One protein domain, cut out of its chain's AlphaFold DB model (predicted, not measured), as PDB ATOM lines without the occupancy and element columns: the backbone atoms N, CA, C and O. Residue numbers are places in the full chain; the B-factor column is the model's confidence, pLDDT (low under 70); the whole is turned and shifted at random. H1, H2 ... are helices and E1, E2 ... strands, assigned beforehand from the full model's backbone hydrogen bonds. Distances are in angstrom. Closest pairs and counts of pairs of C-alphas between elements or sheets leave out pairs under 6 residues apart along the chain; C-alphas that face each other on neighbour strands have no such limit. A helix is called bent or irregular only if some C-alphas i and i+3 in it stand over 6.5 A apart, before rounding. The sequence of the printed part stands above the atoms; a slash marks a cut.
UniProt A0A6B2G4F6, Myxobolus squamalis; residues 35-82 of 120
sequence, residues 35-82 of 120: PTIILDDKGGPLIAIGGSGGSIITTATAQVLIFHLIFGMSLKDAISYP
ATOM      1  N   PRO A  35     132.661 -51.375 107.608       96.56
ATOM      2  CA  PRO A  35     133.919 -52.085 107.390       96.56
ATOM      3  C   PRO A  35     135.046 -51.348 108.123       96.56
ATOM      4  O   PRO A  35     135.301 -50.174 107.865       96.56
ATOM      5  N   THR A  36     135.698 -52.030 109.060       96.88
ATOM      6  CA  THR A  36     136.633 -51.421 110.010       96.88
ATOM      7  C   THR A  36     137.942 -52.199 110.035       96.88
ATOM      8  O   THR A  36     137.941 -53.425 110.137       96.88
ATOM      9  N   ILE A  37     139.064 -51.480 109.976       97.56
ATOM     10  CA  ILE A  37     140.405 -52.017 110.217       97.56
ATOM     11  C   ILE A  37     140.966 -51.325 111.459       97.56
ATOM     12  O   ILE A  37     140.969 -50.099 111.535       97.56
ATOM     13  N   ILE A  38     141.427 -52.113 112.424       96.44
ATOM     14  CA  ILE A  38     142.087 -51.646 113.642       96.44
ATOM     15  C   ILE A  38     143.577 -51.910 113.493       96.44
ATOM     16  O   ILE A  38     143.972 -53.011 113.104       96.44
ATOM     17  N   LEU A  39     144.381 -50.898 113.803       97.75
ATOM     18  CA  LEU A  39     145.837 -50.969 113.783       97.75
ATOM     19  C   LEU A  39     146.377 -51.085 115.214       97.75
ATOM     20  O   LEU A  39     145.743 -50.606 116.155       97.75
ATOM     21  N   ASP A  40     147.535 -51.716 115.366       95.81
ATOM     22  CA  ASP A  40     148.312 -51.682 116.601       95.81
ATOM     23  C   ASP A  40     149.010 -50.319 116.800       95.81
ATOM     24  O   ASP A  40     148.915 -49.404 115.977       95.81
ATOM     25  N   ASP A  41     149.723 -50.180 117.915       95.62
ATOM     26  CA  ASP A  41     150.483 -48.980 118.276       95.62
ATOM     27  C   ASP A  41     151.626 -48.655 117.298       95.62
ATOM     28  O   ASP A  41     152.083 -47.512 117.232       95.62
ATOM     29  N   LYS A  42     152.066 -49.636 116.508       97.56
ATOM     30  CA  LYS A  42     153.101 -49.506 115.474       97.56
ATOM     31  C   LYS A  42     152.510 -49.262 114.082       97.56
ATOM     32  O   LYS A  42     153.269 -49.129 113.122       97.56
ATOM     33  N   GLY A  43     151.183 -49.183 113.959       96.38
ATOM     34  CA  GLY A  43     150.473 -49.000 112.693       96.38
ATOM     35  C   GLY A  43     150.292 -50.285 111.874       96.38
ATOM     36  O   GLY A  43     149.851 -50.213 110.727       96.38
ATOM     37  N   GLY A  44     150.621 -51.453 112.427       97.81
ATOM     38  CA  GLY A  44     150.378 -52.755 111.811       97.81
ATOM     39  C   GLY A  44     148.900 -53.162 111.903       97.81
ATOM     40  O   GLY A  44     148.250 -52.869 112.905       97.81
ATOM     41  N   PRO A  45     148.322 -53.829 110.886       96.19
ATOM     42  CA  PRO A  45     146.931 -54.270 110.939       96.19
ATOM     43  C   PRO A  45     146.739 -55.357 112.002       96.19
ATOM     44  O   PRO A  45     147.346 -56.422 111.928       96.19
ATOM     45  N   LEU A  46     145.852 -55.092 112.962       94.75
ATOM     46  CA  LEU A  46     145.534 -55.987 114.071       94.75
ATOM     47  C   LEU A  46     144.230 -56.757 113.823       94.75
ATOM     48  O   LEU A  46     144.182 -57.973 113.995       94.75
ATOM     49  N   ILE A  47     143.161 -56.062 113.412       95.94
ATOM     50  CA  ILE A  47     141.829 -56.649 113.183       95.94
ATOM     51  C   ILE A  47     141.221 -56.048 111.920       95.94
ATOM     52  O   ILE A  47     141.214 -54.832 111.759       95.94
ATOM     53  N   ALA A  48     140.637 -56.887 111.068       96.88
ATOM     54  CA  ALA A  48     139.693 -56.469 110.036       96.88
ATOM     55  C   ALA A  48     138.313 -57.046 110.377       96.88
ATOM     56  O   ALA A  48     138.176 -58.256 110.563       96.88
ATOM     57  N   ILE A  49     137.300 -56.191 110.489       97.12
ATOM     58  CA  ILE A  49     135.952 -56.583 110.903       97.12
ATOM     59  C   ILE A  49     134.883 -55.855 110.089       97.12
ATOM     60  O   ILE A  49     135.029 -54.704 109.688       97.12
ATOM     61  N   GLY A  50     133.775 -56.544 109.860       95.44
ATOM     62  CA  GLY A  50     132.574 -56.015 109.236       95.44
ATOM     63  C   GLY A  50     131.407 -56.958 109.500       95.44
ATOM     64  O   GLY A  50     131.545 -57.946 110.223       95.44
ATOM     65  N   GLY A  51     130.253 -56.661 108.914       92.62
ATOM     66  CA  GLY A  51     129.071 -57.498 109.065       92.62
ATOM     67  C   GLY A  51     128.002 -57.198 108.025       92.62
ATOM     68  O   GLY A  51     128.100 -56.239 107.258       92.62
ATOM     69  N   SER A  52     126.968 -58.030 108.034       91.75
ATOM     70  CA  SER A  52     125.736 -57.887 107.256       91.75
ATOM     71  C   SER A  52     124.529 -57.821 108.197       91.75
ATOM     72  O   SER A  52     124.634 -58.205 109.359       91.75
ATOM     73  N   GLY A  53     123.381 -57.352 107.699       89.88
ATOM     74  CA  GLY A  53     122.142 -57.259 108.491       89.88
ATOM     75  C   GLY A  53     121.573 -55.846 108.653       89.88
ATOM     76  O   GLY A  53     120.911 -55.575 109.651       89.88
ATOM     77  N   GLY A  54     121.844 -54.944 107.702       90.19
ATOM     78  CA  GLY A  54     121.298 -53.580 107.670       90.19
ATOM     79  C   GLY A  54     121.553 -52.794 108.952       90.19
ATOM     80  O   GLY A  54     122.706 -52.664 109.364       90.19
ATOM     81  N   SER A  55     120.500 -52.279 109.593       90.06
ATOM     82  CA  SER A  55     120.622 -51.428 110.790       90.06
ATOM     83  C   SER A  55     121.308 -52.116 111.981       90.06
ATOM     84  O   SER A  55     121.816 -51.443 112.878       90.06
ATOM     85  N   ILE A  56     121.380 -53.451 111.980       92.69
ATOM     86  CA  ILE A  56     121.982 -54.249 113.054       92.69
ATOM     87  C   ILE A  56     123.521 -54.239 112.975       92.69
ATOM     88  O   ILE A  56     124.182 -54.397 114.009       92.69
ATOM     89  N   ILE A  57     124.100 -54.006 111.784       95.25
ATOM     90  CA  ILE A  57     125.550 -54.114 111.516       95.25
ATOM     91  C   ILE A  57     126.353 -53.310 112.541       95.25
ATOM     92  O   ILE A  57     127.220 -53.870 113.209       95.25
ATOM     93  N   THR A  58     126.026 -52.029 112.729       94.81
ATOM     94  CA  THR A  58     126.768 -51.126 113.619       94.81
ATOM     95  C   THR A  58     126.862 -51.670 115.046       94.81
ATOM     96  O   THR A  58     127.952 -51.765 115.609       94.81
ATOM     97  N   THR A  59     125.736 -52.086 115.631       95.44
ATOM     98  CA  THR A  59     125.717 -52.628 117.000       95.44
ATOM     99  C   THR A  59     126.400 -53.986 117.113       95.44
ATOM    100  O   THR A  59     127.010 -54.269 118.142       95.44
ATOM    101  N   ALA A  60     126.309 -54.828 116.079       95.94
ATOM    102  CA  ALA A  60     126.937 -56.143 116.075       95.94
ATOM    103  C   ALA A  60     128.465 -56.011 116.018       95.94
ATOM    104  O   ALA A  60     129.163 -56.622 116.825       95.94
ATOM    105  N   THR A  61     128.983 -55.162 115.126       97.12
ATOM    106  CA  THR A  61     130.418 -54.871 115.028       97.12
ATOM    107  C   THR A  61     130.949 -54.258 116.322       97.12
ATOM    108  O   THR A  61     131.978 -54.706 116.826       97.12
ATOM    109  N   ALA A  62     130.227 -53.300 116.913       96.62
ATOM    110  CA  ALA A  62     130.617 -52.695 118.184       96.62
ATOM    111  C   ALA A  62     130.706 -53.726 119.321       96.62
ATOM    112  O   ALA A  62     131.688 -53.738 120.057       96.62
ATOM    113  N   GLN A  63     129.723 -54.625 119.445       97.38
ATOM    114  CA  GLN A  63     129.730 -55.665 120.478       97.38
ATOM    115  C   GLN A  63     130.916 -56.617 120.345       97.38
ATOM    116  O   GLN A  63     131.592 -56.861 121.338       97.38
ATOM    117  N   VAL A  64     131.219 -57.107 119.136       97.69
ATOM    118  CA  VAL A  64     132.381 -57.991 118.923       97.69
ATOM    119  C   VAL A  64     133.677 -57.293 119.341       97.69
ATOM    120  O   VAL A  64     134.507 -57.892 120.022       97.69
ATOM    121  N   LEU A  65     133.834 -56.014 118.990       97.44
ATOM    122  CA  LEU A  65     135.003 -55.230 119.387       97.44
ATOM    123  C   LEU A  65     135.072 -55.008 120.900       97.44
ATOM    124  O   LEU A  65     136.149 -55.141 121.470       97.44
ATOM    125  N   ILE A  66     133.949 -54.730 121.566       97.69
ATOM    126  CA  ILE A  66     133.885 -54.599 123.030       97.69
ATOM    127  C   ILE A  66     134.270 -55.925 123.702       97.69
ATOM    128  O   ILE A  66     135.133 -55.944 124.579       97.69
ATOM    129  N   PHE A  67     133.686 -57.045 123.272       97.88
ATOM    130  CA  PHE A  67     133.988 -58.367 123.826       97.88
ATOM    131  C   PHE A  67     135.463 -58.734 123.677       97.88
ATOM    132  O   PHE A  67     136.077 -59.226 124.622       97.88
ATOM    133  N   HIS A  68     136.048 -58.451 122.516       97.56
ATOM    134  CA  HIS A  68     137.442 -58.773 122.257       97.56
ATOM    135  C   HIS A  68     138.418 -57.807 122.946       97.56
ATOM    136  O   HIS A  68     139.282 -58.240 123.702       97.56
ATOM    137  N   LEU A  69     138.280 -56.500 122.707       96.12
ATOM    138  CA  LEU A  69     139.266 -55.498 123.123       96.12
ATOM    139  C   LEU A  69     139.118 -55.076 124.586       96.12
ATOM    140  O   LEU A  69     140.116 -54.749 125.220       96.12
ATOM    141  N   ILE A  70     137.893 -55.059 125.119       97.06
ATOM    142  CA  ILE A  70     137.620 -54.593 126.488       97.06
ATOM    143  C   ILE A  70     137.491 -55.776 127.443       97.06
ATOM    144  O   ILE A  70     138.103 -55.773 128.508       97.06
ATOM    145  N   PHE A  71     136.718 -56.800 127.072       97.19
ATOM    146  CA  PHE A  71     136.509 -57.971 127.932       97.19
ATOM    147  C   PHE A  71     137.533 -59.094 127.720       97.19
ATOM    148  O   PHE A  71     137.470 -60.111 128.408       97.19
ATOM    149  N   GLY A  72     138.494 -58.911 126.808       97.38
ATOM    150  CA  GLY A  72     139.617 -59.830 126.617       97.38
ATOM    151  C   GLY A  72     139.224 -61.202 126.063       97.38
ATOM    152  O   GLY A  72     139.995 -62.153 126.188       97.38
ATOM    153  N   MET A  73     138.034 -61.338 125.471       98.25
ATOM    154  CA  MET A  73     137.618 -62.589 124.841       98.25
ATOM    155  C   MET A  73     138.475 -62.884 123.609       98.25
ATOM    156  O   MET A  73     138.916 -61.970 122.907       98.25
ATOM    157  N   SER A  74     138.659 -64.166 123.278       97.81
ATOM    158  CA  SER A  74     139.223 -64.514 121.972       97.81
ATOM    159  C   SER A  74     138.308 -63.980 120.862       97.81
ATOM    160  O   SER A  74     137.090 -63.910 121.037       97.81
ATOM    161  N   LEU A  75     138.865 -63.615 119.704       96.06
ATOM    162  CA  LEU A  75     138.057 -63.079 118.602       96.06
ATOM    163  C   LEU A  75     136.955 -64.064 118.170       96.06
ATOM    164  O   LEU A  75     135.830 -63.659 117.885       96.06
ATOM    165  N   LYS A  76     137.254 -65.368 118.184       97.19
ATOM    166  CA  LYS A  76     136.290 -66.432 117.879       97.19
ATOM    167  C   LYS A  76     135.127 -66.443 118.871       97.19
ATOM    168  O   LYS A  76     133.971 -66.547 118.455       97.19
ATOM    169  N   ASP A  77     135.429 -66.332 120.159       97.56
ATOM    170  CA  ASP A  77     134.405 -66.326 121.202       97.56
ATOM    171  C   ASP A  77     133.592 -65.034 121.151       97.56
ATOM    172  O   ASP A  77     132.375 -65.090 121.263       97.56
ATOM    173  N   ALA A  78     134.233 -63.885 120.904       97.56
ATOM    174  CA  ALA A  78     133.566 -62.592 120.761       97.56
ATOM    175  C   ALA A  78     132.569 -62.575 119.591       97.56
ATOM    176  O   ALA A  78     131.473 -62.038 119.725       97.56
ATOM    177  N   ILE A  79     132.923 -63.195 118.459       96.19
ATOM    178  CA  ILE A  79     132.028 -63.362 117.302       96.19
ATOM    179  C   ILE A  79     130.863 -64.308 117.625       96.19
ATOM    180  O   ILE A  79     129.752 -64.095 117.148       96.19
ATOM    181  N   SER A  80     131.122 -65.358 118.408       95.69
ATOM    182  CA  SER A  80     130.134 -66.398 118.733       95.69
ATOM    183  C   SER A  80     129.247 -66.039 119.929       95.69
ATOM    184  O   SER A  80     128.274 -66.745 120.203       95.69
ATOM    185  N   TYR A  81     129.596 -64.987 120.670       96.50
ATOM    186  CA  TYR A  81     128.846 -64.546 121.835       96.50
ATOM    187  C   TYR A  81     127.484 -63.992 121.399       96.50
ATOM    188  O   TYR A  81     127.426 -63.217 120.442       96.50
ATOM    189  N   PRO A  82     126.383 -64.366 122.079       95.12
ATOM    190  CA  PRO A  82     125.055 -63.924 121.689       95.12
ATOM    191  C   PRO A  82     124.928 -62.397 121.791       95.12
ATOM    192  O   PRO A  82     125.463 -61.784 122.714       95.12
TER     193      PRO A  82
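Overview. This is residues 35 to 82 of the 120 residues of a protein of Myxobolus squamalis (UniProt A0A6B2G4F6). A narrow two-stranded hairpin, E1 and E2, and a long helix, H1, make the two arms of an open V, whose corner is the link of residues 50 to 53 and the first residues of H1. From this corner H1 runs back at a slant away from the hairpin, and a short second helix, H2, folds back on the later part of H1, on residues 63 to 68. The printed part has 48 residues with two named strands and two named helices, in the order E1, E2, H1, H2; the strands form one antiparallel sheet in the order E1 - E2, and the class is mixed, helices and strands. The whole is only just compact, close to loose, with a radius of gyration of the C-alphas of 11.0 A, and it is elongated, spanning 32 by 21 by 14 A.

Along the chain. Find C-alpha 36 at (136.633, -51.421, 110.010), where E1 begins; it covers residues 36 to 39. Go on to C-alpha 45 at (146.931, -54.270, 110.939), where E2 begins; it covers residues 45 to 49 and is 11.2 A long. H1 covers residues 54 to 70 and is 24.9 A long; look for its first C-alpha at (121.298, -53.580, 107.670). H1 is irregular, but only just: C-alphas 55 and 58 are 6.8 A apart. H2 covers residues 75 to 80, 8.6 A from first to last C-alpha, and ends at C-alpha 80 at (130.134, -66.398, 118.733).

Arrangement. Start at the hairpin, where E1 and E2 are antiparallel neighbours with 163 degrees between their directions. Look at N 36 and O 49, 2.8 A apart, and at N 38 and O 47, also 2.8 A apart; both pairs are within hydrogen-bond range. Between E2 and H1 the closest C-alphas, those of Ile 49 and Thr 61, are 7.1 A apart, and this is the one pair within 8 A. Farther out, H1 touches H2 with residues 63 to 68 alone; the closest C-alphas are those of Val 64 and Ala 78, 5.1 A apart. H1 and H2 run opposite ways at a steep tilt of 46 degrees. E1 is apart from H1 and from H2, and E2 is apart from H2. In H2 every O i to N i+4 pair is within hydrogen-bond range; in H1 11 of 13 are.

Size, cuts and confidence. The two C-alphas farthest apart are those of Lys 42 and Gly 54, at 33.0 A. The printed part has no cut, and the links E1 to E2, E2 to H1 and H1 to H2 are tight. The mean pLDDT of the printed part is 96.0, and no printed residue is under 70.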